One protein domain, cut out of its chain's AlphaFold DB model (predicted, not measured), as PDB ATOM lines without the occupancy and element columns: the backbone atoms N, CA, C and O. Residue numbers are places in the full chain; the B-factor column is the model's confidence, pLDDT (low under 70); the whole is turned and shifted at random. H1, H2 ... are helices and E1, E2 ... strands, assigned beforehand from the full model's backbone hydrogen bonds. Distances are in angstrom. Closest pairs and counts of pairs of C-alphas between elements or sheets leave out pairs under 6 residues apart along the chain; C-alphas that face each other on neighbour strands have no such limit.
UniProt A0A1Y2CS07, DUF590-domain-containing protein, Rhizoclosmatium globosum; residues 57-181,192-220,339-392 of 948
ATOM      1  N   ASP A  57     -40.268  25.472 -12.606       33.75
ATOM      2  CA  ASP A  57     -40.264  26.574 -13.573       33.75
ATOM      3  C   ASP A  57     -38.923  27.324 -13.504       33.75
ATOM      4  O   ASP A  57     -38.584  27.956 -12.502       33.75
ATOM      5  N   GLY A  58     -38.138  27.235 -14.582       48.66
ATOM      6  CA  GLY A  58     -36.838  27.893 -14.715       48.66
ATOM      7  C   GLY A  58     -35.604  27.051 -14.359       48.66
ATOM      8  O   GLY A  58     -34.523  27.642 -14.252       48.66
ATOM      9  N   ALA A  59     -35.733  25.731 -14.178       59.78
ATOM     10  CA  ALA A  59     -34.597  24.806 -14.099       59.78
ATOM     11  C   ALA A  59     -34.002  24.489 -15.487       59.78
ATOM     12  O   ALA A  59     -34.716  24.461 -16.487       59.78
ATOM     13  N   ILE A  60     -32.684  24.262 -15.544       68.25
ATOM     14  CA  ILE A  60     -31.983  23.836 -16.766       68.25
ATOM     15  C   ILE A  60     -32.392  22.392 -17.074       68.25
ATOM     16  O   ILE A  60     -32.295  21.526 -16.206       68.25
ATOM     17  N   ILE A  61     -32.829  22.134 -18.305       78.06
ATOM     18  CA  ILE A  61     -33.233  20.804 -18.760       78.06
ATOM     19  C   ILE A  61     -32.066  20.181 -19.519       78.06
ATOM     20  O   ILE A  61     -31.583  20.748 -20.497       78.06
ATOM     21  N   THR A  62     -31.627  19.004 -19.089       78.06
ATOM     22  CA  THR A  62     -30.485  18.307 -19.688       78.06
ATOM     23  C   THR A  62     -30.955  17.116 -20.531       78.06
ATOM     24  O   THR A  62     -31.867  16.375 -20.147       78.06
ATOM     25  N   ARG A  63     -30.337  16.914 -21.701       80.75
ATOM     26  CA  ARG A  63     -30.528  15.728 -22.551       80.75
ATOM     27  C   ARG A  63     -29.190  15.149 -22.984       80.75
ATOM     28  O   ARG A  63     -28.270  15.880 -23.338       80.75
ATOM     29  N   HIS A  64     -29.105  13.824 -23.003       76.06
ATOM     30  CA  HIS A  64     -27.917  13.111 -23.461       76.06
ATOM     31  C   HIS A  64     -28.086  12.635 -24.903       76.06
ATOM     32  O   HIS A  64     -29.101  12.034 -25.253       76.06
ATOM     33  N   PHE A  65     -27.060  12.855 -25.724       74.00
ATOM     34  CA  PHE A  65     -26.972  12.330 -27.085       74.00
ATOM     35  C   PHE A  65     -25.562  11.788 -27.335       74.00
ATOM     36  O   PHE A  65     -24.600  12.533 -27.521       74.00
ATOM     37  N   GLY A  66     -25.414  10.462 -27.281       71.81
ATOM     38  CA  GLY A  66     -24.094   9.827 -27.295       71.81
ATOM     39  C   GLY A  66     -23.237  10.290 -26.100       71.81
ATOM     40  O   GLY A  66     -23.707  10.191 -24.969       71.81
ATOM     41  N   PRO A  67     -21.996  10.780 -26.309       66.88
ATOM     42  CA  PRO A  67     -21.156  11.331 -25.239       66.88
ATOM     43  C   PRO A  67     -21.485  12.791 -24.873       66.88
ATOM     44  O   PRO A  67     -20.873  13.335 -23.956       66.88
ATOM     45  N   GLN A  68     -22.398  13.444 -25.597       70.12
ATOM     46  CA  GLN A  68     -22.700  14.863 -25.427       70.12
ATOM     47  C   GLN A  68     -23.846  15.075 -24.439       70.12
ATOM     48  O   GLN A  68     -24.849  14.354 -24.467       70.12
ATOM     49  N   CYS A  69     -23.703  16.097 -23.596       75.56
ATOM     50  CA  CYS A  69     -24.737  16.574 -22.689       75.56
ATOM     51  C   CYS A  69     -25.231  17.939 -23.182       75.56
ATOM     52  O   CYS A  69     -24.472  18.907 -23.171       75.56
ATOM     53  N   VAL A  70     -26.466  18.016 -23.672       79.06
ATOM     54  CA  VAL A  70     -27.057  19.245 -24.217       79.06
ATOM     55  C   VAL A  70     -27.934  19.889 -23.150       79.06
ATOM     56  O   VAL A  70     -28.810  19.226 -22.589       79.06
ATOM     57  N   HIS A  71     -27.698  21.170 -22.871       79.44
ATOM     58  CA  HIS A  71     -28.460  21.938 -21.892       79.44
ATOM     59  C   HIS A  71     -29.444  22.884 -22.581       79.44
ATOM     60  O   HIS A  71     -29.073  23.651 -23.471       79.44
ATOM     61  N   PHE A  72     -30.689  22.860 -22.115       79.06
ATOM     62  CA  PHE A  72     -31.789  23.684 -22.599       79.06
ATOM     63  C   PHE A  72     -32.387  24.520 -21.471       79.06
ATOM     64  O   PHE A  72     -32.348  24.144 -20.298       79.06
ATOM     65  N   PHE A  73     -32.972  25.655 -21.842       76.50
ATOM     66  CA  PHE A  73     -33.717  26.516 -20.921       76.50
ATOM     67  C   PHE A  73     -35.214  26.558 -21.236       76.50
ATOM     68  O   PHE A  73     -36.023  26.677 -20.320       76.50
ATOM     69  N   TYR A  74     -35.593  26.428 -22.510       78.81
ATOM     70  CA  TYR A  74     -36.987  26.421 -22.943       78.81
ATOM     71  C   TYR A  74     -37.465  24.994 -23.217       78.81
ATOM     72  O   TYR A  74     -36.768  24.206 -23.852       78.81
ATOM     73  N   GLN A  75     -38.679  24.669 -22.766       81.00
ATOM     74  CA  GLN A  75     -39.288  23.352 -22.981       81.00
ATOM     75  C   GLN A  75     -39.532  23.062 -24.473       81.00
ATOM     76  O   GLN A  75     -39.410  21.917 -24.906       81.00
ATOM     77  N   ASP A  76     -39.834  24.096 -25.259       81.62
ATOM     78  CA  ASP A  76     -40.082  23.973 -26.699       81.62
ATOM     79  C   ASP A  76     -38.828  23.507 -27.460       81.62
ATOM     80  O   ASP A  76     -38.925  22.689 -28.374       81.62
ATOM     81  N   ASP A  77     -37.641  23.952 -27.026       82.75
ATOM     82  CA  ASP A  77     -36.355  23.537 -27.602       82.75
ATOM     83  C   ASP A  77     -36.078  22.046 -27.353       82.75
ATOM     84  O   ASP A  77     -35.524  21.358 -28.211       82.75
ATOM     85  N   VAL A  78     -36.503  21.530 -26.194       84.12
ATOM     86  CA  VAL A  78     -36.373  20.110 -25.835       84.12
ATOM     87  C   VAL A  78     -37.256  19.249 -26.734       84.12
ATOM     88  O   VAL A  78     -36.791  18.243 -27.266       84.12
ATOM     89  N   ALA A  79     -38.512  19.659 -26.938       86.00
ATOM     90  CA  ALA A  79     -39.441  18.947 -27.813       86.00
ATOM     91  C   ALA A  79     -38.933  18.915 -29.265       86.00
ATOM     92  O   ALA A  79     -38.968  17.868 -29.911       86.00
ATOM     93  N   LEU A  80     -38.393  20.038 -29.754       86.38
ATOM     94  CA  LEU A  80     -37.789  20.117 -31.084       86.38
ATOM     95  C   LEU A  80     -36.561  19.204 -31.211       86.38
ATOM     96  O   LEU A  80     -36.400  18.525 -32.224       86.38
ATOM     97  N   PHE A  81     -35.696  19.163 -30.196       85.56
ATOM     98  CA  PHE A  81     -34.530  18.281 -30.193       85.56
ATOM     99  C   PHE A  81     -34.928  16.801 -30.294       85.56
ATOM    100  O   PHE A  81     -34.359  16.061 -31.097       85.56
ATOM    101  N   GLU A  82     -35.927  16.375 -29.520       88.00
ATOM    102  CA  GLU A  82     -36.442  15.002 -29.546       88.00
ATOM    103  C   GLU A  82     -37.045  14.646 -30.920       88.00
ATOM    104  O   GLU A  82     -36.750  13.576 -31.459       88.00
ATOM    105  N   GLU A  83     -37.783  15.572 -31.544       88.56
ATOM    106  CA  GLU A  83     -38.345  15.416 -32.894       88.56
ATOM    107  C   GLU A  83     -37.248  15.246 -33.966       88.56
ATOM    108  O   GLU A  83     -37.329  14.360 -34.822       88.56
ATOM    109  N   VAL A  84     -36.176  16.043 -33.897       86.88
ATOM    110  CA  VAL A  84     -35.039  15.961 -34.833       86.88
ATOM    111  C   VAL A  84     -34.263  14.651 -34.659       86.88
ATOM    112  O   VAL A  84     -33.867  14.028 -35.648       86.88
ATOM    113  N   VAL A  85     -34.061  14.197 -33.418       86.56
ATOM    114  CA  VAL A  85     -33.428  12.898 -33.131       86.56
ATOM    115  C   VAL A  85     -34.280  11.750 -33.672       86.56
ATOM    116  O   VAL A  85     -33.752  10.838 -34.313       86.56
ATOM    117  N   GLU A  86     -35.599  11.796 -33.472       89.88
ATOM    118  CA  GLU A  86     -36.522  10.805 -34.025       89.88
ATOM    119  C   GLU A  86     -36.480  10.794 -35.560       89.88
ATOM    120  O   GLU A  86     -36.414   9.725 -36.176       89.88
ATOM    121  N   TYR A  87     -36.439  11.971 -36.187       88.75
ATOM    122  CA  TYR A  87     -36.323  12.105 -37.636       88.75
ATOM    123  C   TYR A  87     -35.009  11.520 -38.177       88.75
ATOM    124  O   TYR A  87     -35.043  10.791 -39.172       88.75
ATOM    125  N   LYS A  88     -33.870  11.747 -37.501       84.88
ATOM    126  CA  LYS A  88     -32.575  11.128 -37.854       84.88
ATOM    127  C   LYS A  88     -32.613   9.610 -37.735       84.88
ATOM    128  O   LYS A  88     -32.107   8.916 -38.614       84.88
ATOM    129  N   ASN A  89     -33.235   9.089 -36.680       87.06
ATOM    130  CA  ASN A  89     -33.369   7.647 -36.483       87.06
ATOM    131  C   ASN A  89     -34.242   7.000 -37.569       87.06
ATOM    132  O   ASN A  89     -33.943   5.892 -38.012       87.06
ATOM    133  N   LYS A  90     -35.292   7.694 -38.032       89.56
ATOM    134  CA  LYS A  90     -36.133   7.249 -39.155       89.56
ATOM    135  C   LYS A  90     -35.429   7.378 -40.512       89.56
ATOM    136  O   LYS A  90     -35.657   6.542 -41.382       89.56
ATOM    137  N   ASN A  91     -34.573   8.388 -40.689       86.88
ATOM    138  CA  ASN A  91     -33.910   8.703 -41.958       86.88
ATOM    139  C   ASN A  91     -32.377   8.838 -41.806       86.88
ATOM    140  O   ASN A  91     -31.834   9.946 -41.864       86.88
ATOM    141  N   PRO A  92     -31.638   7.723 -41.649       80.31
ATOM    142  CA  PRO A  92     -30.205   7.753 -41.338       80.31
ATOM    143  C   PRO A  92     -29.305   8.242 -42.489       80.31
ATOM    144  O   PRO A  92     -28.166   8.623 -42.240       80.31
ATOM    145  N   TYR A  93     -29.792   8.233 -43.735       81.38
ATOM    146  CA  TYR A  93     -29.033   8.645 -44.929       81.38
ATOM    147  C   TYR A  93     -29.320  10.085 -45.381       81.38
ATOM    148  O   TYR A  93     -28.816  10.516 -46.416       81.38
ATOM    149  N   THR A  94     -30.161  10.818 -44.649       81.62
ATOM    150  CA  THR A  94     -30.514  12.199 -44.985       81.62
ATOM    151  C   THR A  94     -29.373  13.142 -44.624       81.62
ATOM    152  O   THR A  94     -28.842  13.093 -43.517       81.62
ATOM    153  N   ASP A  95     -29.017  14.015 -45.563       78.69
ATOM    154  CA  ASP A  95     -27.998  15.044 -45.354       78.69
ATOM    155  C   ASP A  95     -28.518  16.180 -44.450       78.69
ATOM    156  O   ASP A  95     -29.722  16.448 -44.385       78.69
ATOM    157  N   MET A  96     -27.613  16.888 -43.775       79.31
ATOM    158  CA  MET A  96     -27.922  17.964 -42.827       79.31
ATOM    159  C   MET A  96     -28.806  19.051 -43.451       79.31
ATOM    160  O   MET A  96     -29.778  19.488 -42.839       79.31
ATOM    161  N   VAL A  97     -28.510  19.465 -44.689       78.81
ATOM    162  CA  VAL A  97     -29.281  20.500 -45.400       78.81
ATOM    163  C   VAL A  97     -30.713  20.032 -45.677       78.81
ATOM    164  O   VAL A  97     -31.656  20.816 -45.580       78.81
ATOM    165  N   GLN A  98     -30.895  18.747 -45.991       83.31
ATOM    166  CA  GLN A  98     -32.216  18.166 -46.230       83.31
ATOM    167  C   GLN A  98     -33.026  18.072 -44.936       83.31
ATOM    168  O   GLN A  98     -34.204  18.420 -44.944       83.31
ATOM    169  N   ALA A  99     -32.396  17.662 -43.831       82.31
ATOM    170  CA  ALA A  99     -33.033  17.657 -42.518       82.31
ATOM    171  C   ALA A  99     -33.428  19.077 -42.084       82.31
ATOM    172  O   ALA A  99     -34.556  19.298 -41.650       82.31
ATOM    173  N   LEU A 100     -32.547  20.062 -42.281       82.56
ATOM    174  CA  LEU A 100     -32.830  21.447 -41.918       82.56
ATOM    175  C   LEU A 100     -33.965  22.052 -42.752       82.56
ATOM    176  O   LEU A 100     -34.763  22.798 -42.208       82.56
ATOM    177  N   ASN A 101     -34.110  21.695 -44.032       83.88
ATOM    178  CA  ASN A 101     -35.237  22.167 -44.847       83.88
ATOM    179  C   ASN A 101     -36.609  21.714 -44.311       83.88
ATOM    180  O   ASN A 101     -37.592  22.407 -44.549       83.88
ATOM    181  N   VAL A 102     -36.690  20.586 -43.595       85.25
ATOM    182  CA  VAL A 102     -37.944  20.111 -42.977       85.25
ATOM    183  C   VAL A 102     -38.321  20.966 -41.767       85.25
ATOM    184  O   VAL A 102     -39.496  21.250 -41.554       85.25
ATOM    185  N   PHE A 103     -37.325  21.396 -40.994       84.38
ATOM    186  CA  PHE A 103     -37.520  22.125 -39.739       84.38
ATOM    187  C   PHE A 103     -37.241  23.631 -39.844       84.38
ATOM    188  O   PHE A 103     -37.311  24.319 -38.831       84.38
ATOM    189  N   ALA A 104     -36.936  24.159 -41.035       75.88
ATOM    190  CA  ALA A 104     -36.419  25.518 -41.235       75.88
ATOM    191  C   ALA A 104     -37.312  26.626 -40.647       75.88
ATOM    192  O   ALA A 104     -36.796  27.667 -40.243       75.88
ATOM    193  N   ASP A 105     -38.624  26.392 -40.571       77.88
ATOM    194  CA  ASP A 105     -39.611  27.345 -40.046       77.88
ATOM    195  C   ASP A 105     -39.636  27.418 -38.507       77.88
ATOM    196  O   ASP A 105     -40.281  28.294 -37.927       77.88
ATOM    197  N   ARG A 106     -38.967  26.489 -37.814       81.44
ATOM    198  CA  ARG A 106     -38.935  26.418 -36.348       81.44
ATOM    199  C   ARG A 106     -37.753  27.211 -35.792       81.44
ATOM    200  O   ARG A 106     -36.641  27.179 -36.320       81.44
ATOM    201  N   VAL A 107     -37.980  27.873 -34.661       75.44
ATOM    202  CA  VAL A 107     -36.932  28.576 -33.910       75.44
ATOM    203  C   VAL A 107     -35.889  27.563 -33.416       75.44
ATOM    204  O   VAL A 107     -36.251  26.489 -32.950       75.44
ATOM    205  N   HIS A 108     -34.599  27.889 -33.554       79.38
ATOM    206  CA  HIS A 108     -33.444  27.053 -33.172       79.38
ATOM    207  C   HIS A 108     -33.273  25.711 -33.912       79.38
ATOM    208  O   HIS A 108     -32.368  24.943 -33.570       79.38
ATOM    209  N   ALA A 109     -34.070  25.417 -34.947       80.00
ATOM    210  CA  ALA A 109     -33.908  24.194 -35.739       80.00
ATOM    211  C   ALA A 109     -32.517  24.071 -36.372       80.00
ATOM    212  O   ALA A 109     -31.964  22.974 -36.445       80.00
ATOM    213  N   ASP A 110     -31.924  25.200 -36.762       76.69
ATOM    214  CA  ASP A 110     -30.560  25.283 -37.277       76.69
ATOM    215  C   ASP A 110     -29.531  24.726 -36.289       76.69
ATOM    216  O   ASP A 110     -28.608  24.020 -36.694       76.69
ATOM    217  N   ILE A 111     -29.706  24.989 -34.994       77.75
ATOM    218  CA  ILE A 111     -28.818  24.473 -33.955       77.75
ATOM    219  C   ILE A 111     -29.095  22.990 -33.703       77.75
ATOM    220  O   ILE A 111     -28.159  22.194 -33.702       77.75
ATOM    221  N   MET A 112     -30.362  22.593 -33.526       84.19
ATOM    222  CA  MET A 112     -30.711  21.199 -33.201       84.19
ATOM    223  C   MET A 112     -30.264  20.239 -34.299       84.19
ATOM    224  O   MET A 112     -29.646  19.211 -34.021       84.19
ATOM    225  N   VAL A 113     -30.507  20.603 -35.561       80.88
ATOM    226  CA  VAL A 113     -30.062  19.814 -36.710       80.88
ATOM    227  C   VAL A 113     -28.539  19.745 -36.753       80.88
ATOM    228  O   VAL A 113     -28.010  18.665 -36.989       80.88
ATOM    229  N   LYS A 114     -27.808  20.826 -36.448       78.00
ATOM    230  CA  LYS A 114     -26.340  20.772 -36.362       78.00
ATOM    231  C   LYS A 114     -25.850  19.853 -35.249       78.00
ATOM    232  O   LYS A 114     -24.964  19.050 -35.507       78.00
ATOM    233  N   ILE A 115     -26.424  19.912 -34.049       77.75
ATOM    234  CA  ILE A 115     -26.032  19.023 -32.941       77.75
ATOM    235  C   ILE A 115     -26.251  17.556 -33.331       77.75
ATOM    236  O   ILE A 115     -25.401  16.703 -33.082       77.75
ATOM    237  N   VAL A 116     -27.386  17.261 -33.967       77.25
ATOM    238  CA  VAL A 116     -27.797  15.889 -34.276       77.25
ATOM    239  C   VAL A 116     -27.106  15.343 -35.530       77.25
ATOM    240  O   VAL A 116     -26.723  14.175 -35.538       77.25
ATOM    241  N   TYR A 117     -26.930  16.136 -36.589       71.81
ATOM    242  CA  TYR A 117     -26.403  15.692 -37.890       71.81
ATOM    243  C   TYR A 117     -24.926  16.020 -38.128       71.81
ATOM    244  O   TYR A 117     -24.311  15.366 -38.970       71.81
ATOM    245  N   SER A 118     -24.332  16.981 -37.413       65.19
ATOM    246  CA  SER A 118     -22.906  17.274 -37.567       65.19
ATOM    247  C   SER A 118     -22.075  16.168 -36.921       65.19
ATOM    248  O   SER A 118     -21.943  16.097 -35.702       65.19
ATOM    249  N   ASN A 119     -21.495  15.299 -37.750       52.50
ATOM    250  CA  ASN A 119     -20.475  14.344 -37.301       52.50
ATOM    251  C   ASN A 119     -19.158  15.052 -36.939       52.50
ATOM    252  O   ASN A 119     -18.364  14.519 -36.161       52.50
ATOM    253  N   ASP A 120     -18.950  16.259 -37.472       53.59
ATOM    254  CA  ASP A 120     -17.714  17.012 -37.343       53.59
ATOM    255  C   ASP A 120     -17.842  18.117 -36.287       53.59
ATOM    256  O   ASP A 120     -18.827  18.853 -36.200       53.59
ATOM    257  N   ASN A 121     -16.815  18.240 -35.450       51.62
ATOM    258  CA  ASN A 121     -16.726  19.218 -34.363       51.62
ATOM    259  C   ASN A 121     -16.368  20.641 -34.849       51.62
ATOM    260  O   ASN A 121     -15.723  21.391 -34.120       51.62
ATOM    261  N   THR A 122     -16.742  21.006 -36.074       54.34
ATOM    262  CA  THR A 122     -16.224  22.178 -36.804       54.34
ATOM    263  C   THR A 122     -17.206  23.349 -36.898       54.34
ATOM    264  O   THR A 122     -16.808  24.443 -37.280       54.34
ATOM    265  N   HIS A 123     -18.474  23.167 -36.511       65.12
ATOM    266  CA  HIS A 123     -19.520  24.198 -36.631       65.12
ATOM    267  C   HIS A 123     -19.842  24.957 -35.334       65.12
ATOM    268  O   HIS A 123     -20.849  25.665 -35.267       65.12
ATOM    269  N   TRP A 124     -19.015  24.805 -34.302       78.19
ATOM    270  CA  TRP A 124     -19.189  25.479 -33.016       78.19
ATOM    271  C   TRP A 124     -18.592  26.887 -33.051       78.19
ATOM    272  O   TRP A 124     -17.493  27.087 -33.565       78.19
ATOM    273  N   ASP A 125     -19.295  27.862 -32.471       86.88
ATOM    274  CA  ASP A 125     -18.879  29.266 -32.544       86.88
ATOM    275  C   ASP A 125     -17.741  29.583 -31.547       86.88
ATOM    276  O   ASP A 125     -16.852  30.385 -31.859       86.88
ATOM    277  N   ALA A 126     -17.758  28.951 -30.363       89.94
ATOM    278  CA  ALA A 126     -16.714  29.054 -29.339       89.94
ATOM    279  C   ALA A 126     -16.681  27.854 -28.368       89.94
ATOM    280  O   ALA A 126     -17.645  27.092 -28.258       89.94
ATOM    281  N   SER A 127     -15.570  27.717 -27.639       89.19
ATOM    282  CA  SER A 127     -15.357  26.736 -26.568       89.19
ATOM    283  C   SER A 127     -14.995  27.446 -25.263       89.19
ATOM    284  O   SER A 127     -14.161  28.354 -25.266       89.19
ATOM    285  N   ILE A 128     -15.595  27.017 -24.153       90.75
ATOM    286  CA  ILE A 128     -15.214  27.409 -22.793       90.75
ATOM    287  C   ILE A 128     -14.665  26.171 -22.080       90.75
ATOM    288  O   ILE A 128     -15.327  25.135 -22.017       90.75
ATOM    289  N   GLU A 129     -13.462  26.276 -21.523       86.94
ATOM    290  CA  GLU A 129     -12.835  25.213 -20.742       86.94
ATOM    291  C   GLU A 129     -13.019  25.474 -19.244       86.94
ATOM    292  O   GLU A 129     -12.821  26.592 -18.766       86.94
ATOM    293  N   TYR A 130     -13.300  24.429 -18.470       86.38
ATOM    294  CA  TYR A 130     -13.074  24.439 -17.027       86.38
ATOM    295  C   TYR A 130     -12.441  23.131 -16.551       86.38
ATOM    296  O   TYR A 130     -12.491  22.094 -17.213       86.38
ATOM    297  N   ILE A 131     -11.820  23.195 -15.376       80.81
ATOM    298  CA  ILE A 131     -11.158  22.058 -14.739       80.81
ATOM    299  C   ILE A 131     -11.922  21.745 -13.464       80.81
ATOM    300  O   ILE A 131     -12.179  22.647 -12.669       80.81
ATOM    301  N   THR A 132     -12.267  20.477 -13.270       72.38
ATOM    302  CA  THR A 132     -12.732  19.982 -11.975       72.38
ATOM    303  C   THR A 132     -11.541  19.413 -11.218       72.38
ATOM    304  O   THR A 132     -10.743  18.645 -11.768       72.38
ATOM    305  N   LYS A 133     -11.394  19.801  -9.954       72.31
ATOM    306  CA  LYS A 133     -10.383  19.227  -9.060       72.31
ATOM    307  C   LYS A 133     -10.972  18.069  -8.256       72.31
ATOM    308  O   LYS A 133     -12.187  18.012  -8.068       72.31
ATOM    309  N   VAL A 134     -10.129  17.140  -7.790       66.50
ATOM    310  CA  VAL A 134     -10.569  16.143  -6.798       66.50
ATOM    311  C   VAL A 134     -11.064  16.904  -5.559       66.50
ATOM    312  O   VAL A 134     -10.387  17.850  -5.141       66.50
ATOM    313  N   PRO A 135     -12.216  16.530  -4.969       65.75
ATOM    314  CA  PRO A 135     -12.655  17.089  -3.696       65.75
ATOM    315  C   PRO A 135     -11.528  16.968  -2.663       65.75
ATOM    316  O   PRO A 135     -11.104  15.865  -2.331       65.75
ATOM    317  N   SER A 136     -10.998  18.103  -2.205       66.94
ATOM    318  CA  SER A 136      -9.929  18.123  -1.206       66.94
ATOM    319  C   SER A 136     -10.514  17.893   0.188       66.94
ATOM    320  O   SER A 136     -11.585  18.415   0.495       66.94
ATOM    321  N   ASP A 137      -9.787  17.166   1.041       73.31
ATOM    322  CA  ASP A 137     -10.126  17.028   2.467       73.31
ATOM    323  C   ASP A 137     -10.038  18.370   3.223       73.31
ATOM    324  O   ASP A 137     -10.606  18.517   4.305       73.31
ATOM    325  N   ASP A 138      -9.347  19.363   2.650       81.31
ATOM    326  CA  ASP A 138      -9.267  20.723   3.177       81.31
ATOM    327  C   ASP A 138     -10.612  21.464   2.994       81.31
ATOM    328  O   ASP A 138     -11.036  21.705   1.852       81.31
ATOM    329  N   PRO A 139     -11.293  21.858   4.093       81.94
ATOM    330  CA  PRO A 139     -12.607  22.489   4.029       81.94
ATOM    331  C   PRO A 139     -12.600  23.824   3.274       81.94
ATOM    332  O   PRO A 139     -13.593  24.134   2.615       81.94
ATOM    333  N   GLU A 140     -11.506  24.596   3.303       82.69
ATOM    334  CA  GLU A 140     -11.425  25.871   2.574       82.69
ATOM    335  C   GLU A 140     -11.384  25.645   1.059       82.69
ATOM    336  O   GLU A 140     -12.081  26.315   0.292       82.69
ATOM    337  N   LYS A 141     -10.610  24.651   0.611       79.19
ATOM    338  CA  LYS A 141     -10.521  24.290  -0.811       79.19
ATOM    339  C   LYS A 141     -11.827  23.711  -1.331       79.19
ATOM    340  O   LYS A 141     -12.213  24.006  -2.460       79.19
ATOM    341  N   ARG A 142     -12.516  22.919  -0.508       80.50
ATOM    342  CA  ARG A 142     -13.839  22.388  -0.836       80.50
ATOM    343  C   ARG A 142     -14.871  23.504  -0.999       80.50
ATOM    344  O   ARG A 142     -15.549  23.541  -2.019       80.50
ATOM    345  N   GLN A 143     -14.932  24.448  -0.058       81.75
ATOM    346  CA  GLN A 143     -15.824  25.610  -0.157       81.75
ATOM    347  C   GLN A 143     -15.524  26.471  -1.389       81.75
ATOM    348  O   GLN A 143     -16.444  26.959  -2.048       81.75
ATOM    349  N   LEU A 144     -14.244  26.648  -1.731       82.50
ATOM    350  CA  LEU A 144     -13.848  27.376  -2.934       82.50
ATOM    351  C   LEU A 144     -14.336  26.679  -4.212       82.50
ATOM    352  O   LEU A 144     -14.819  27.352  -5.119       82.50
ATOM    353  N   GLU A 145     -14.221  25.354  -4.298       80.56
ATOM    354  CA  GLU A 145     -14.666  24.602  -5.475       80.56
ATOM    355  C   GLU A 145     -16.199  24.563  -5.590       80.56
ATOM    356  O   GLU A 145     -16.732  24.751  -6.683       80.56
ATOM    357  N   GLU A 146     -16.914  24.430  -4.467       81.62
ATOM    358  CA  GLU A 146     -18.378  24.555  -4.415       81.62
ATOM    359  C   GLU A 146     -18.829  25.952  -4.886       81.62
ATOM    360  O   GLU A 146     -19.720  26.073  -5.730       81.62
ATOM    361  N   SER A 147     -18.151  27.012  -4.429       81.56
ATOM    362  CA  SER A 147     -18.391  28.392  -4.874       81.56
ATOM    363  C   SER A 147     -18.139  28.576  -6.377       81.56
ATOM    364  O   SER A 147     -18.975  29.137  -7.090       81.56
ATOM    365  N   ARG A 148     -17.033  28.032  -6.906       84.31
ATOM    366  CA  ARG A 148     -16.748  28.045  -8.351       84.31
ATOM    367  C   ARG A 148     -17.814  27.312  -9.150       84.31
ATOM    368  O   ARG A 148     -18.203  27.788 -10.215       84.31
ATOM    369  N   SER A 149     -18.292  26.172  -8.655       82.31
ATOM    370  CA  SER A 149     -19.336  25.414  -9.337       82.31
ATOM    371  C   SER A 149     -20.662  26.175  -9.376       82.31
ATOM    372  O   SER A 149     -21.298  26.252 -10.430       82.31
ATOM    373  N   LEU A 150     -21.016  26.854  -8.280       82.88
ATOM    374  CA  LEU A 150     -22.168  27.752  -8.229       82.88
ATOM    375  C   LEU A 150     -22.022  28.915  -9.227       82.88
ATOM    376  O   LEU A 150     -22.938  29.181 -10.008       82.88
ATOM    377  N   HIS A 151     -20.859  29.575  -9.261       83.94
ATOM    378  CA  HIS A 151     -20.570  30.641 -10.227       83.94
ATOM    379  C   HIS A 151     -20.718  30.145 -11.678       83.94
ATOM    380  O   HIS A 151     -21.340  30.835 -12.486       83.94
ATOM    381  N   ARG A 152     -20.235  28.935 -12.009       86.12
ATOM    382  CA  ARG A 152     -20.445  28.323 -13.339       86.12
ATOM    383  C   ARG A 152     -21.922  28.132 -13.651       86.12
ATOM    384  O   ARG A 152     -22.379  28.604 -14.686       86.12
ATOM    385  N   ALA A 153     -22.673  27.486 -12.758       82.62
ATOM    386  CA  ALA A 153     -24.083  27.173 -12.990       82.62
ATOM    387  C   ALA A 153     -24.919  28.439 -13.249       82.62
ATOM    388  O   ALA A 153     -25.742  28.475 -14.164       82.62
ATOM    389  N   HIS A 154     -24.668  29.516 -12.496       84.94
ATOM    390  CA  HIS A 154     -25.334  30.797 -12.729       84.94
ATOM    391  C   HIS A 154     -24.918  31.464 -14.042       84.94
ATOM    392  O   HIS A 154     -25.771  32.048 -14.712       84.94
ATOM    393  N   PHE A 155     -23.640  31.380 -14.428       88.00
ATOM    394  CA  PHE A 155     -23.191  31.921 -15.710       88.00
ATOM    395  C   PHE A 155     -23.823  31.179 -16.883       88.00
ATOM    396  O   PHE A 155     -24.378  31.805 -17.782       88.00
ATOM    397  N   GLU A 156     -23.782  29.846 -16.849       86.94
ATOM    398  CA  GLU A 156     -24.366  28.975 -17.867       86.94
ATOM    399  C   GLU A 156     -25.869  29.239 -18.009       86.94
ATOM    400  O   GLU A 156     -26.373  29.377 -19.124       86.94
ATOM    401  N   ARG A 157     -26.580  29.444 -16.892       84.69
ATOM    402  CA  ARG A 157     -27.992  29.849 -16.908       84.69
ATOM    403  C   ARG A 157     -28.215  31.189 -17.613       84.69
ATOM    404  O   ARG A 157     -29.152  31.315 -18.399       84.69
ATOM    405  N   GLU A 158     -27.374  32.188 -17.354       85.62
ATOM    406  CA  GLU A 158     -27.466  33.489 -18.027       85.62
ATOM    407  C   GLU A 158     -27.118  33.398 -19.523       85.62
ATOM    408  O   GLU A 158     -27.749  34.082 -20.328       85.62
ATOM    409  N   LEU A 159     -26.190  32.523 -19.928       87.81
ATOM    410  CA  LEU A 159     -25.916  32.250 -21.345       87.81
ATOM    411  C   LEU A 159     -27.141  31.651 -22.048       87.81
ATOM    412  O   LEU A 159     -27.547  32.150 -23.099       87.81
ATOM    413  N   LEU A 160     -27.771  30.638 -21.444       85.50
ATOM    414  CA  LEU A 160     -28.978  30.015 -21.996       85.50
ATOM    415  C   LEU A 160     -30.150  31.010 -22.079       85.50
ATOM    416  O   LEU A 160     -30.896  31.027 -23.057       85.50
ATOM    417  N   ARG A 161     -30.279  31.908 -21.091       84.19
ATOM    418  CA  ARG A 161     -31.284  32.986 -21.090       84.19
ATOM    419  C   ARG A 161     -31.132  33.942 -22.277       84.19
ATOM    420  O   ARG A 161     -32.124  34.497 -22.742       84.19
ATOM    421  N   HIS A 162     -29.912  34.117 -22.782       82.81
ATOM    422  CA  HIS A 162     -29.618  34.901 -23.984       82.81
ATOM    423  C   HIS A 162     -29.736  34.081 -25.285       82.81
ATOM    424  O   HIS A 162     -29.243  34.521 -26.322       82.81
ATOM    425  N   HIS A 163     -30.422  32.931 -25.251       82.38
ATOM    426  CA  HIS A 163     -30.670  32.051 -26.402       82.38
ATOM    427  C   HIS A 163     -29.388  31.498 -27.049       82.38
ATOM    428  O   HIS A 163     -29.315  31.321 -28.270       82.38
ATOM    429  N   LEU A 164     -28.361  31.254 -26.232       86.00
ATOM    430  CA  LEU A 164     -27.219  30.425 -26.606       86.00
ATOM    431  C   LEU A 164     -27.514  28.980 -26.211       86.00
ATOM    432  O   LEU A 164     -28.114  28.746 -25.168       86.00
ATOM    433  N   ILE A 165     -27.063  28.017 -27.011       83.75
ATOM    434  CA  ILE A 165     -27.126  26.596 -26.661       83.75
ATOM    435  C   ILE A 165     -25.750  26.143 -26.193       83.75
ATOM    436  O   ILE A 165     -24.729  26.472 -26.805       83.75
ATOM    437  N   LEU A 166     -25.746  25.397 -25.089       85.06
ATOM    438  CA  LEU A 166     -24.545  24.888 -24.444       85.06
ATOM    439  C   LEU A 166     -24.516  23.365 -24.542       85.06
ATOM    440  O   LEU A 166     -25.474  22.689 -24.160       85.06
ATOM    441  N   VAL A 167     -23.395  22.828 -25.016       81.81
ATOM    442  CA  VAL A 167     -23.141  21.385 -25.040       81.81
ATOM    443  C   VAL A 167     -21.894  21.083 -24.232       81.81
ATOM    444  O   VAL A 167     -20.802  21.542 -24.565       81.81
ATOM    445  N   ARG A 168     -22.051  20.303 -23.164       79.88
ATOM    446  CA  ARG A 168     -20.962  19.871 -22.293       79.88
ATOM    447  C   ARG A 168     -20.426  18.521 -22.760       79.88
ATOM    448  O   ARG A 168     -21.182  17.584 -23.022       79.88
ATOM    449  N   GLU A 169     -19.105  18.418 -22.817       75.31
ATOM    450  CA  GLU A 169     -18.388  17.182 -23.111       75.31
ATOM    451  C   GLU A 169     -17.166  17.052 -22.194       75.31
ATOM    452  O   GLU A 169     -16.448  18.024 -21.935       75.31
ATOM    453  N   ARG A 170     -16.924  15.842 -21.681       70.50
ATOM    454  CA  ARG A 170     -15.743  15.553 -20.862       70.50
ATOM    455  C   ARG A 170     -14.542  15.314 -21.778       70.50
ATOM    456  O   ARG A 170     -14.628  14.532 -22.721       70.50
ATOM    457  N   GLY A 171     -13.422  15.981 -21.506       61.88
ATOM    458  CA  GLY A 171     -12.161  15.723 -22.195       61.88
ATOM    459  C   GLY A 171     -11.673  14.302 -21.906       61.88
ATOM    460  O   GLY A 171     -11.755  13.839 -20.770       61.88
ATOM    461  N   ALA A 172     -11.180  13.593 -22.924       57.09
ATOM    462  CA  ALA A 172     -10.595  12.264 -22.746       57.09
ATOM    463  C   ALA A 172      -9.349  12.310 -21.834       57.09
ATOM    464  O   ALA A 172      -8.501  13.191 -21.982       57.09
ATOM    465  N   ASP A 173      -9.197  11.332 -20.936       47.97
ATOM    466  CA  ASP A 173      -8.130  11.304 -19.917       47.97
ATOM    467  C   ASP A 173      -6.702  11.323 -20.509       47.97
ATOM    468  O   ASP A 173      -5.779  11.868 -19.897       47.97
ATOM    469  N   GLU A 174      -6.513  10.830 -21.742       45.22
ATOM    470  CA  GLU A 174      -5.242  10.896 -22.490       45.22
ATOM    471  C   GLU A 174      -4.750  12.341 -22.740       45.22
ATOM    472  O   GLU A 174      -3.554  12.582 -22.912       45.22
ATOM    473  N   ILE A 175      -5.646  13.334 -22.701       47.09
ATOM    474  CA  ILE A 175      -5.352  14.753 -22.965       47.09
ATOM    475  C   ILE A 175      -4.737  15.448 -21.745       47.09
ATOM    476  O   ILE A 175      -3.938  16.373 -21.907       47.09
ATOM    477  N   SER A 176      -4.996  14.961 -20.526       43.94
ATOM    478  CA  SER A 176      -4.303  15.435 -19.315       43.94
ATOM    479  C   SER A 176      -2.775  15.296 -19.453       43.94
ATOM    480  O   SER A 176      -2.011  16.166 -19.025       43.94
ATOM    481  N   HIS A 177      -2.316  14.259 -20.166       41.94
ATOM    482  CA  HIS A 177      -0.909  14.045 -20.497       41.94
ATOM    483  C   HIS A 177      -0.374  15.027 -21.554       41.94
ATOM    484  O   HIS A 177       0.766  15.476 -21.424       41.94
ATOM    485  N   LEU A 178      -1.168  15.411 -22.564       41.38
ATOM    486  CA  LEU A 178      -0.803  16.450 -23.548       41.38
ATOM    487  C   LEU A 178      -0.773  17.851 -22.918       41.38
ATOM    488  O   LEU A 178       0.130  18.641 -23.195       41.38
ATOM    489  N   ARG A 179      -1.681  18.144 -21.984       43.88
ATOM    490  CA  ARG A 179      -1.690  19.391 -21.211       43.88
ATOM    491  C   ARG A 179      -0.469  19.513 -20.298       43.88
ATOM    492  O   ARG A 179       0.215  20.540 -20.327       43.88
ATOM    493  N   LYS A 180      -0.122  18.439 -19.569       46.53
ATOM    494  CA  LYS A 180       1.138  18.332 -18.800       46.53
ATOM    495  C   LYS A 180       2.382  18.510 -19.688       46.53
ATOM    496  O   LYS A 180       3.421  18.944 -19.197       46.53
ATOM    497  N   ARG A 181       2.280  18.225 -20.995       41.09
ATOM    498  CA  ARG A 181       3.341  18.402 -22.006       41.09
ATOM    499  C   ARG A 181       3.555  19.866 -22.429       41.09
ATOM    500  O   ARG A 181       4.678  20.202 -22.794       41.09
ATOM    501  N   GLU A 192      -1.700  18.921  -7.420       44.75
ATOM    502  CA  GLU A 192      -3.017  18.454  -6.986       44.75
ATOM    503  C   GLU A 192      -3.599  17.579  -8.108       44.75
ATOM    504  O   GLU A 192      -3.549  17.957  -9.281       44.75
ATOM    505  N   GLU A 193      -4.111  16.392  -7.775       48.81
ATOM    506  CA  GLU A 193      -4.720  15.477  -8.746       48.81
ATOM    507  C   GLU A 193      -5.954  16.137  -9.405       48.81
ATOM    508  O   GLU A 193      -6.935  16.484  -8.747       48.81
ATOM    509  N   GLU A 194      -5.891  16.362 -10.721       55.09
ATOM    510  CA  GLU A 194      -6.993  16.888 -11.541       55.09
ATOM    511  C   GLU A 194      -7.888  15.719 -12.010       55.09
ATOM    512  O   GLU A 194      -7.371  14.744 -12.557       55.09
ATOM    513  N   THR A 195      -9.220  15.797 -11.833       53.19
ATOM    514  CA  THR A 195     -10.170  14.709 -12.192       53.19
ATOM    515  C   THR A 195     -10.579  14.685 -13.670       53.19
ATOM    516  O   THR A 195     -11.170  13.701 -14.131       53.19
ATOM    517  N   GLY A 196     -10.297  15.759 -14.416       63.66
ATOM    518  CA  GLY A 196     -10.525  15.851 -15.862       63.66
ATOM    519  C   GLY A 196     -10.871  17.262 -16.351       63.66
ATOM    520  O   GLY A 196     -11.528  18.044 -15.661       63.66
ATOM    521  N   SER A 197     -10.446  17.591 -17.572       72.56
ATOM    522  CA  SER A 197     -10.847  18.809 -18.288       72.56
ATOM    523  C   SER A 197     -12.252  18.648 -18.866       72.56
ATOM    524  O   SER A 197     -12.620  17.575 -19.341       72.56
ATOM    525  N   HIS A 198     -13.057  19.703 -18.804       80.94
ATOM    526  CA  HIS A 198     -14.415  19.716 -19.334       80.94
ATOM    527  C   HIS A 198     -14.561  20.885 -20.303       80.94
ATOM    528  O   HIS A 198     -14.093  21.993 -20.032       80.94
ATOM    529  N   TYR A 199     -15.215  20.624 -21.432       83.38
ATOM    530  CA  TYR A 199     -15.404  21.593 -22.502       83.38
ATOM    531  C   TYR A 199     -16.890  21.887 -22.671       83.38
ATOM    532  O   TYR A 199     -17.711  20.974 -22.780       83.38
ATOM    533  N   ILE A 200     -17.226  23.172 -22.697       87.31
ATOM    534  CA  ILE A 200     -18.563  23.679 -22.980       87.31
ATOM    535  C   ILE A 200     -18.508  24.321 -24.357       87.31
ATOM    536  O   ILE A 200     -17.871  25.357 -24.555       87.31
ATOM    537  N   LYS A 201     -19.176  23.699 -25.319       86.06
ATOM    538  CA  LYS A 201     -19.313  24.223 -26.672       86.06
ATOM    539  C   LYS A 201     -20.490  25.185 -26.696       86.06
ATOM    540  O   LYS A 201     -21.573  24.848 -26.217       86.06
ATOM    541  N   VAL A 202     -20.259  26.372 -27.241       88.50
ATOM    542  CA  VAL A 202     -21.241  27.453 -27.302       88.50
ATOM    543  C   VAL A 202     -21.661  27.664 -28.748       88.50
ATOM    544  O   VAL A 202     -20.818  27.768 -29.644       88.50
ATOM    545  N   MET A 203     -22.971  27.752 -28.967       86.50
ATOM    546  CA  MET A 203     -23.549  28.029 -30.274       86.50
ATOM    547  C   MET A 203     -24.703  29.025 -30.181       86.50
ATOM    548  O   MET A 203     -25.526  28.946 -29.270       86.50
ATOM    549  N   ALA A 204     -24.781  29.938 -31.148       87.50
ATOM    550  CA  ALA A 204     -25.927  30.826 -31.318       87.50
ATOM    551  C   ALA A 204     -26.800  30.403 -32.505       87.50
ATOM    552  O   ALA A 204     -26.298  30.083 -33.590       87.50
ATOM    553  N   GLY A 205     -28.116  30.460 -32.303       84.31
ATOM    554  CA  GLY A 205     -29.098  30.240 -33.362       84.31
ATOM    555  C   GLY A 205     -29.187  31.408 -34.321       84.31
ATOM    556  O   GLY A 205     -28.886  32.549 -33.963       84.31
ATOM    557  N   PHE A 206     -29.643  31.132 -35.536       86.31
ATOM    558  CA  PHE A 206     -29.765  32.132 -36.590       86.31
ATOM    559  C   PHE A 206     -30.591  33.355 -36.159       86.31
ATOM    560  O   PHE A 206     -30.178  34.488 -36.397       86.31
ATOM    561  N   GLN A 207     -31.699  33.159 -35.438       85.25
ATOM    562  CA  GLN A 207     -32.534  34.264 -34.949       85.25
ATOM    563  C   GLN A 207     -31.828  35.132 -33.894       85.25
ATOM    564  O   GLN A 207     -31.903  36.361 -33.956       85.25
ATOM    565  N   SER A 208     -31.098  34.513 -32.961       86.31
ATOM    566  CA  SER A 208     -30.277  35.221 -31.969       86.31
ATOM    567  C   SER A 208     -29.189  36.055 -32.646       86.31
ATOM    568  O   SER A 208     -28.946  37.196 -32.256       86.31
ATOM    569  N   LEU A 209     -28.573  35.507 -33.700       89.50
ATOM    570  CA  LEU A 209     -27.570  36.202 -34.503       89.50
ATOM    571  C   LEU A 209     -28.164  37.372 -35.289       89.50
ATOM    572  O   LEU A 209     -27.580  38.448 -35.271       89.50
ATOM    573  N   MET A 210     -29.333  37.211 -35.919       89.69
ATOM    574  CA  MET A 210     -30.010  38.316 -36.611       89.69
ATOM    575  C   MET A 210     -30.317  39.472 -35.654       89.69
ATOM    576  O   MET A 210     -29.981  40.619 -35.944       89.69
ATOM    577  N   LYS A 211     -30.868  39.169 -34.473       88.69
ATOM    578  CA  LYS A 211     -31.152  40.176 -33.444       88.69
ATOM    579  C   LYS A 211     -29.887  40.918 -33.013       88.69
ATOM    580  O   LYS A 211     -29.893  42.138 -32.868       88.69
ATOM    581  N   GLU A 212     -28.795  40.192 -32.802       89.12
ATOM    582  CA  GLU A 212     -27.530  40.796 -32.389       89.12
ATOM    583  C   GLU A 212     -26.869  41.598 -33.527       89.12
ATOM    584  O   GLU A 212     -26.325  42.677 -33.283       89.12
ATOM    585  N   ALA A 213     -26.979  41.143 -34.777       88.44
ATOM    586  CA  ALA A 213     -26.532  41.879 -35.957       88.44
ATOM    587  C   ALA A 213     -27.290  43.209 -36.130       88.44
ATOM    588  O   ALA A 213     -26.667  44.222 -36.460       88.44
ATOM    589  N   GLU A 214     -28.593  43.231 -35.840       87.00
ATOM    590  CA  GLU A 214     -29.431  44.435 -35.873       87.00
ATOM    591  C   GLU A 214     -29.060  45.413 -34.742       87.00
ATOM    592  O   GLU A 214     -28.829  46.598 -34.991       87.00
ATOM    593  N   ILE A 215     -28.874  44.914 -33.509       83.25
ATOM    594  CA  ILE A 215     -28.396  45.718 -32.364       83.25
ATOM    595  C   ILE A 215     -27.047  46.374 -32.684       83.25
ATOM    596  O   ILE A 215     -26.814  47.538 -32.345       83.25
ATOM    597  N   MET A 216     -26.156  45.637 -33.347       79.19
ATOM    598  CA  MET A 216     -24.851  46.133 -33.774       79.19
ATOM    599  C   MET A 216     -24.882  47.010 -35.025       79.19
ATOM    600  O   MET A 216     -23.832  47.564 -35.382       79.19
ATOM    601  N   LYS A 217     -26.031  47.099 -35.707       81.19
ATOM    602  CA  LYS A 217     -26.172  47.713 -37.031       81.19
ATOM    603  C   LYS A 217     -25.073  47.225 -37.979       81.19
ATOM    604  O   LYS A 217     -24.341  48.018 -38.576       81.19
ATOM    605  N   LEU A 218     -24.882  45.904 -38.038       84.06
ATOM    606  CA  LEU A 218     -23.828  45.274 -38.828       84.06
ATOM    607  C   LEU A 218     -24.016  45.633 -40.303       84.06
ATOM    608  O   LEU A 218     -25.016  45.275 -40.899       84.06
ATOM    609  N   ARG A 219     -23.073  46.347 -40.917       80.94
ATOM    610  CA  ARG A 219     -23.191  46.686 -42.340       80.94
ATOM    611  C   ARG A 219     -22.990  45.448 -43.202       80.94
ATOM    612  O   ARG A 219     -21.963  44.779 -43.087       80.94
ATOM    613  N   MET A 220     -23.950  45.192 -44.080       81.31
ATOM    614  CA  MET A 220     -23.959  44.057 -44.994       81.31
ATOM    615  C   MET A 220     -24.085  44.513 -46.445       81.31
ATOM    616  O   MET A 220     -24.580  45.604 -46.735       81.31
ATOM    617  N   SER A 339     -30.130  28.197 -53.648       66.75
ATOM    618  CA  SER A 339     -30.313  28.468 -52.218       66.75
ATOM    619  C   SER A 339     -31.624  27.860 -51.731       66.75
ATOM    620  O   SER A 339     -32.649  27.945 -52.398       66.75
ATOM    621  N   SER A 340     -31.588  27.222 -50.562       78.88
ATOM    622  CA  SER A 340     -32.782  26.880 -49.790       78.88
ATOM    623  C   SER A 340     -32.806  27.695 -48.490       78.88
ATOM    624  O   SER A 340     -31.756  28.214 -48.092       78.88
ATOM    625  N   PRO A 341     -33.949  27.797 -47.786       77.75
ATOM    626  CA  PRO A 341     -34.011  28.443 -46.473       77.75
ATOM    627  C   PRO A 341     -32.958  27.895 -45.496       77.75
ATOM    628  O   PRO A 341     -32.287  28.665 -44.813       77.75
ATOM    629  N   ALA A 342     -32.720  26.577 -45.516       74.62
ATOM    630  CA  ALA A 342     -31.645  25.943 -44.756       74.62
ATOM    631  C   ALA A 342     -30.249  26.445 -45.156       74.62
ATOM    632  O   ALA A 342     -29.425  26.743 -44.296       74.62
ATOM    633  N   THR A 343     -29.960  26.569 -46.457       76.06
ATOM    634  CA  THR A 343     -28.665  27.085 -46.929       76.06
ATOM    635  C   THR A 343     -28.430  28.526 -46.480       76.06
ATOM    636  O   THR A 343     -27.306  28.866 -46.113       76.06
ATOM    637  N   VAL A 344     -29.478  29.357 -46.464       80.81
ATOM    638  CA  VAL A 344     -29.407  30.733 -45.951       80.81
ATOM    639  C   VAL A 344     -29.089  30.717 -44.452       80.81
ATOM    640  O   VAL A 344     -28.108  31.326 -44.036       80.81
ATOM    641  N   GLN A 345     -29.826  29.949 -43.645       79.88
ATOM    642  CA  GLN A 345     -29.585  29.850 -42.195       79.88
ATOM    643  C   GLN A 345     -28.162  29.376 -41.846       79.88
ATOM    644  O   GLN A 345     -27.582  29.810 -40.848       79.88
ATOM    645  N   LEU A 346     -27.578  28.498 -42.669       76.12
ATOM    646  CA  LEU A 346     -26.232  27.966 -42.454       76.12
ATOM    647  C   LEU A 346     -25.120  28.931 -42.879       76.12
ATOM    648  O   LEU A 346     -24.154  29.087 -42.133       76.12
ATOM    649  N   ASN A 347     -25.258  29.567 -44.048       79.25
ATOM    650  CA  ASN A 347     -24.144  30.227 -44.737       79.25
ATOM    651  C   ASN A 347     -24.254  31.758 -44.818       79.25
ATOM    652  O   ASN A 347     -23.331  32.394 -45.323       79.25
ATOM    653  N   PHE A 348     -25.355  32.360 -44.353       85.62
ATOM    654  CA  PHE A 348     -25.559  33.810 -44.443       85.62
ATOM    655  C   PHE A 348     -24.523  34.604 -43.638       85.62
ATOM    656  O   PHE A 348     -23.897  35.525 -44.162       85.62
ATOM    657  N   PHE A 349     -24.307  34.228 -42.374       87.25
ATOM    658  CA  PHE A 349     -23.256  34.814 -41.546       87.25
ATOM    659  C   PHE A 349     -21.967  34.011 -41.679       87.25
ATOM    660  O   PHE A 349     -21.961  32.796 -41.479       87.25
ATOM    661  N   THR A 350     -20.854  34.695 -41.936       85.50
ATOM    662  CA  THR A 350     -19.536  34.047 -41.963       85.50
ATOM    663  C   THR A 350     -19.153  33.544 -40.571       85.50
ATOM    664  O   THR A 350     -19.553  34.132 -39.562       85.50
ATOM    665  N   THR A 351     -18.319  32.503 -40.481       82.94
ATOM    666  CA  THR A 351     -17.840  31.974 -39.188       82.94
ATOM    667  C   THR A 351     -17.216  33.070 -38.317       82.94
ATOM    668  O   THR A 351     -17.447  33.131 -37.113       82.94
ATOM    669  N   MET A 352     -16.501  34.012 -38.939       87.56
ATOM    670  CA  MET A 352     -15.942  35.189 -38.273       87.56
ATOM    671  C   MET A 352     -17.021  36.086 -37.650       87.56
ATOM    672  O   MET A 352     -16.906  36.457 -36.480       87.56
ATOM    673  N   GLN A 353     -18.084  36.410 -38.398       88.94
ATOM    674  CA  GLN A 353     -19.198  37.221 -37.894       88.94
ATOM    675  C   GLN A 353     -19.934  36.511 -36.753       88.94
ATOM    676  O   GLN A 353     -20.282  37.152 -35.762       88.94
ATOM    677  N   ARG A 354     -20.124  35.190 -36.857       89.25
ATOM    678  CA  ARG A 354     -20.730  34.372 -35.800       89.25
ATOM    679  C   ARG A 354     -19.905  34.409 -34.517       89.25
ATOM    680  O   ARG A 354     -20.439  34.788 -33.475       89.25
ATOM    681  N   SER A 355     -18.599  34.137 -34.587       89.38
ATOM    682  CA  SER A 355     -17.712  34.218 -33.419       89.38
ATOM    683  C   SER A 355     -17.642  35.634 -32.828       89.38
ATOM    684  O   SER A 355     -17.578  35.775 -31.608       89.38
ATOM    685  N   LEU A 356     -17.695  36.692 -33.652       90.31
ATOM    686  CA  LEU A 356     -17.792  38.082 -33.181       90.31
ATOM    687  C   LEU A 356     -19.078  38.317 -32.372       90.31
ATOM    688  O   LEU A 356     -19.015  38.846 -31.263       90.31
ATOM    689  N   MET A 357     -20.233  37.928 -32.921       90.75
ATOM    690  CA  MET A 357     -21.541  38.096 -32.279       90.75
ATOM    691  C   MET A 357     -21.636  37.306 -30.976       90.75
ATOM    692  O   MET A 357     -21.991  37.874 -29.945       90.75
ATOM    693  N   VAL A 358     -21.237  36.032 -30.989       91.38
ATOM    694  CA  VAL A 358     -21.210  35.185 -29.788       91.38
ATOM    695  C   VAL A 358     -20.304  35.788 -28.722       91.38
ATOM    696  O   VAL A 358     -20.715  35.909 -27.571       91.38
ATOM    697  N   ASN A 359     -19.117  36.268 -29.097       90.81
ATOM    698  CA  ASN A 359     -18.220  36.921 -28.150       90.81
ATOM    699  C   ASN A 359     -18.833  38.179 -27.519       90.81
ATOM    700  O   ASN A 359     -18.627  38.443 -26.336       90.81
ATOM    701  N   ILE A 360     -19.613  38.947 -28.275       87.38
ATOM    702  CA  ILE A 360     -20.309  40.122 -27.749       87.38
ATOM    703  C   ILE A 360     -21.438  39.720 -26.794       87.38
ATOM    704  O   ILE A 360     -21.567  40.336 -25.737       87.38
ATOM    705  N   ILE A 361     -22.208  38.676 -27.114       88.44
ATOM    706  CA  ILE A 361     -23.264  38.153 -26.235       88.44
ATOM    707  C   ILE A 361     -22.650  37.656 -24.918       88.44
ATOM    708  O   ILE A 361     -23.037  38.126 -23.850       88.44
ATOM    709  N   VAL A 362     -21.624  36.800 -24.985       89.75
ATOM    710  CA  VAL A 362     -20.940  36.238 -23.806       89.75
ATOM    711  C   VAL A 362     -20.336  37.337 -22.920       89.75
ATOM    712  O   VAL A 362     -20.452  37.268 -21.699       89.75
ATOM    713  N   ASN A 363     -19.742  38.386 -23.503       85.50
ATOM    714  CA  ASN A 363     -19.188  39.512 -22.736       85.50
ATOM    715  C   ASN A 363     -20.256  40.440 -22.125       85.50
ATOM    716  O   ASN A 363     -19.938  41.203 -21.211       85.50
ATOM    717  N   ARG A 364     -21.499  40.424 -22.625       82.31
ATOM    718  CA  ARG A 364     -22.622  41.171 -22.033       82.31
ATOM    719  C   ARG A 364     -23.290  40.404 -20.891       82.31
ATOM    720  O   ARG A 364     -23.861  41.046 -20.003       82.31
ATOM    721  N   CYS A 365     -23.212  39.072 -20.902       84.81
ATOM    722  CA  CYS A 365     -23.717  38.227 -19.827       84.81
ATOM    723  C   CYS A 365     -22.967  38.510 -18.523       84.81
ATOM    724  O   CYS A 365     -21.739  38.560 -18.486       84.81
ATOM    725  N   ASN A 366     -23.727  38.705 -17.448       82.06
ATOM    726  CA  ASN A 366     -23.193  39.055 -16.143       82.06
ATOM    727  C   ASN A 366     -23.974  38.350 -15.039       82.06
ATOM    728  O   ASN A 366     -25.203  38.341 -15.049       82.06
ATOM    729  N   ILE A 367     -23.259  37.859 -14.035       82.06
ATOM    730  CA  ILE A 367     -23.837  37.226 -12.856       82.06
ATOM    731  C   ILE A 367     -23.943  38.245 -11.725       82.06
ATOM    732  O   ILE A 367     -22.987  38.966 -11.447       82.06
ATOM    733  N   ARG A 368     -25.081  38.284 -11.026       71.81
ATOM    734  CA  ARG A 368     -25.294  39.126  -9.834       71.81
ATOM    735  C   ARG A 368     -25.490  38.275  -8.578       71.81
ATOM    736  O   ARG A 368     -26.561  38.300  -7.985       71.81
ATOM    737  N   LEU A 369     -24.469  37.505  -8.199       62.88
ATOM    738  CA  LEU A 369     -24.515  36.671  -6.987       62.88
ATOM    739  C   LEU A 369     -24.227  37.458  -5.707       62.88
ATOM    740  O   LEU A 369     -24.777  37.150  -4.655       62.88
ATOM    741  N   THR A 370     -23.399  38.501  -5.791       57.53
ATOM    742  CA  THR A 370     -23.071  39.372  -4.657       57.53
ATOM    743  C   THR A 370     -23.633  40.777  -4.869       57.53
ATOM    744  O   THR A 370     -23.821  41.238  -5.995       57.53
ATOM    745  N   THR A 371     -23.899  41.495  -3.776       45.19
ATOM    746  CA  THR A 371     -24.455  42.862  -3.796       45.19
ATOM    747  C   THR A 371     -23.475  43.923  -4.310       45.19
ATOM    748  O   THR A 371     -23.864  45.077  -4.483       45.19
ATOM    749  N   VAL A 372     -22.208  43.560  -4.545       57.94
ATOM    750  CA  VAL A 372     -21.113  44.525  -4.714       57.94
ATOM    751  C   VAL A 372     -20.812  44.823  -6.187       57.94
ATOM    752  O   VAL A 372     -20.564  45.982  -6.518       57.94
ATOM    753  N   ARG A 373     -20.860  43.831  -7.095       66.31
ATOM    754  CA  ARG A 373     -20.645  44.053  -8.539       66.31
ATOM    755  C   ARG A 373     -21.099  42.853  -9.395       66.31
ATOM    756  O   ARG A 373     -20.888  41.720  -8.975       66.31
ATOM    757  N   PRO A 374     -21.666  43.071 -10.600       71.06
ATOM    758  CA  PRO A 374     -21.840  42.002 -11.585       71.06
ATOM    759  C   PRO A 374     -20.492  41.422 -12.053       71.06
ATOM    760  O   PRO A 374     -19.582  42.197 -12.343       71.06
ATOM    761  N   MET A 375     -20.394  40.095 -12.166       75.31
ATOM    762  CA  MET A 375     -19.217  39.378 -12.691       75.31
ATOM    763  C   MET A 375     -19.469  38.897 -14.123       75.31
ATOM    764  O   MET A 375     -20.486  38.248 -14.372       75.31
ATOM    765  N   GLY A 376     -18.554  39.191 -15.047       83.06
ATOM    766  CA  GLY A 376     -18.603  38.715 -16.437       83.06
ATOM    767  C   GLY A 376     -17.613  37.578 -16.715       83.06
ATOM    768  O   GLY A 376     -16.843  37.184 -15.842       83.06
ATOM    769  N   ILE A 377     -17.566  37.081 -17.960       86.56
ATOM    770  CA  ILE A 377     -16.662  35.977 -18.355       86.56
ATOM    771  C   ILE A 377     -15.188  36.239 -18.008       86.56
ATOM    772  O   ILE A 377     -14.494  35.341 -17.541       86.56
ATOM    773  N   ASN A 378     -14.708  37.473 -18.183       83.44
ATOM    774  CA  ASN A 378     -13.312  37.817 -17.898       83.44
ATOM    775  C   ASN A 378     -12.997  37.742 -16.398       83.44
ATOM    776  O   ASN A 378     -11.906  37.313 -16.034       83.44
ATOM    777  N   ASP A 379     -13.951  38.100 -15.536       81.94
ATOM    778  CA  ASP A 379     -13.789  37.975 -14.084       81.94
ATOM    779  C   ASP A 379     -13.747  36.491 -13.684       81.94
ATOM    780  O   ASP A 379     -12.884  36.076 -12.914       81.94
ATOM    781  N   LEU A 380     -14.599  35.664 -14.300       86.12
ATOM    782  CA  LEU A 380     -14.634  34.214 -14.081       86.12
ATOM    783  C   LEU A 380     -13.348  33.509 -14.546       86.12
ATOM    784  O   LEU A 380     -12.919  32.536 -13.923       86.12
ATOM    785  N   LEU A 381     -12.707  34.002 -15.609       86.88
ATOM    786  CA  LEU A 381     -11.386  33.534 -16.042       86.88
ATOM    787  C   LEU A 381     -10.293  33.923 -15.032       86.88
ATOM    788  O   LEU A 381      -9.419  33.114 -14.719       86.88
ATOM    789  N   VAL A 382     -10.353  35.136 -14.471       83.25
ATOM    790  CA  VAL A 382      -9.398  35.609 -13.450       83.25
ATOM    791  C   VAL A 382      -9.545  34.835 -12.135       83.25
ATOM    792  O   VAL A 382      -8.540  34.440 -11.543       83.25
ATOM    793  N   GLU A 383     -10.776  34.551 -11.703       83.00
ATOM    794  CA  GLU A 383     -11.075  33.726 -10.519       83.00
ATOM    795  C   GLU A 383     -10.771  32.227 -10.721       83.00
ATOM    796  O   GLU A 383     -10.843  31.426  -9.775       83.00
ATOM    797  N   LYS A 384     -10.383  31.841 -11.947       84.56
ATOM    798  CA  LYS A 384     -10.148  30.457 -12.380       84.56
ATOM    799  C   LYS A 384     -11.382  29.564 -12.220       84.56
ATOM    800  O   LYS A 384     -11.251  28.373 -11.946       84.56
ATOM    801  N   VAL A 385     -12.577  30.141 -12.362       86.56
ATOM    802  CA  VAL A 385     -13.843  29.401 -12.499       86.56
ATOM    803  C   VAL A 385     -13.851  28.677 -13.849       86.56
ATOM    804  O   VAL A 385     -14.136  27.481 -13.927       86.56
ATOM    805  N   TYR A 386     -13.461  29.410 -14.893       90.12
ATOM    806  CA  TYR A 386     -13.111  28.882 -16.207       90.12
ATOM    807  C   TYR A 386     -11.592  28.935 -16.391       90.12
ATOM    808  O   TYR A 386     -10.915  29.806 -15.845       90.12
ATOM    809  N   ALA A 387     -11.053  27.979 -17.141       85.50
ATOM    810  CA  ALA A 387      -9.635  27.900 -17.458       85.50
ATOM    811  C   ALA A 387      -9.288  28.680 -18.730       85.50
ATOM    812  O   ALA A 387      -8.226  29.301 -18.779       85.50
ATOM    813  N   ASP A 388     -10.161  28.642 -19.740       87.69
ATOM    814  CA  ASP A 388      -9.954  29.337 -21.009       87.69
ATOM    815  C   ASP A 388     -11.277  29.555 -21.767       87.69
ATOM    816  O   ASP A 388     -12.273  28.875 -21.514       87.69
ATOM    817  N   TYR A 389     -11.279  30.499 -22.706       91.31
ATOM    818  CA  TYR A 389     -12.391  30.804 -23.604       91.31
ATOM    819  C   TYR A 389     -11.853  31.278 -24.960       91.31
ATOM    820  O   TYR A 389     -11.191  32.314 -25.047       91.31
ATOM    821  N   TYR A 390     -12.145  30.533 -26.028       90.69
ATOM    822  CA  TYR A 390     -11.611  30.813 -27.366       90.69
ATOM    823  C   TYR A 390     -12.565  30.367 -28.488       90.69
ATOM    824  O   TYR A 390     -13.356  29.436 -28.304       90.69
ATOM    825  N   PRO A 391     -12.508  31.010 -29.670       91.69
ATOM    826  CA  PRO A 391     -13.227  30.548 -30.847       91.69
ATOM    827  C   PRO A 391     -12.493  29.362 -31.485       91.69
ATOM    828  O   PRO A 391     -11.266  29.267 -31.431       91.69
ATOM    829  N   ILE A 392     -13.252  28.460 -32.101       87.00
ATOM    830  CA  ILE A 392     -12.724  27.209 -32.659       87.00
ATOM    831  C   ILE A 392     -12.312  27.427 -34.125       87.00
ATOM    832  O   ILE A 392     -12.864  28.275 -34.840       87.00
TER     833      ILE A 392
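AT A GLANCE: This is residues 57 to 181, 192 to 220 and 339 to 392 of the 948 residues of the protein "DUF590-domain-containing protein" of Rhizoclosmatium globosum (UniProt A0A1Y2CS07). A strongly twisted sheet of six antiparallel strands lies between helices on both faces: three layers, with the long H4, H8 and H9 on one face and H1, H3 and the short H5 on the other. H2 and H7 pack on H3, and H6 packs on H8. The printed part has 208 residues with nine named helices and six named strands, in the order E1 E2 H1 H2 H3 E3 H4 E4 H5 E5 H6 H7 H8 H9 E6; the sheet's order is E1 E2 E4 E5 E3 E6, and the class is mixed, helices and strands. The whole is compact, with a radius of gyration of the C-alphas of 18.3 A and spans of 58 by 40 by 39 A.

HOW THE PARTS SIT: The edge strands are E1, residues 61 to 65, and E6, residues 388 to 390; the inner strands are E2, residues 68 to 72, E4, residues 164 to 170, E5, residues 194 to 204, and E3, residues 126 to 133. Within hydrogen-bond range are N 63 and O 70 in the hairpin E1 and E2, 2.9 A, N 71 and O 166, 3.0 A, N 167 and O 201, 3.0 A, N 128 and O 200, 2.8 A, and N 129 and O 388, 2.9 A. H4, residues 139 to 161, has a height over the sheet of 9.3 A and runs along the strands, at 0 degrees to E4 on the local plane. E3, H4 and E4 form a split strand-helix-strand unit, two strands running the same way with E5 between them, its crossover right-handed. H8, residues 351 to 364, is on the sheet, the closest C-alphas to E5 being Val 358 and Ala 204, 6.6 A. H6, residues 206 to 215, touches H8, closest C-alphas Glu 212 and Met 357, 6.6 A. H9, residues 377 to 382, only just touches residues 362 to 363 of H8, with 3 pairs of C-alphas within 8 A, the closest Ile 377 and Asn 363, 6.2 A. H1, residues 75 to 90, lies over E1 and E2 at a height of 10.9 A. The hub H3, residues 109 to 117, touches H1, closest C-alphas Met 112 and Phe 81, 5.7 A. H3 forms a helical hairpin with H2, residues 96 to 103, closest C-alphas Tyr 117 and Met 96, 5.6 A. H3 only just touches H7, residues 341 to 347, with 3 pairs within 8 A, the closest C-alphas being Asp 110 and Gln 345, 6.8 A. H5, residues 174 to 181, is on the sheet, closest C-alphas Ser 176 and Gly 196, 7.1 A. Helix packing is mostly crossed, 0 of 6 touching pairs with a tilt being shallow. Every O i to N i+4 pair is within hydrogen-bond range in H1, H3, H4, H6, H7, H8 and H9, against 2 of 4 in H2 and 3 of 4 in H5.

IN THESE COORDINATES: E1 begins at C-alpha 61 (-33.233, 20.804, -18.760) and E6 ends at C-alpha 390 (-11.611, 30.813, -27.366). H4 spans 33.0 A, E5 30.7 A, E3 23.4 A and H1 23.0 A.

THE WHOLE: The C-alphas farthest apart, Asp 138 and Ser 339, are 59.8 A apart. Residues 182 to 191 and 221 to 338 are not printed, with C-alpha gaps of 16.3 A and 18.3 A. The link from H8 to H9 is long. Mean pLDDT of the printed part is 78.0; 36 residues are under 70, among them 171 to 181.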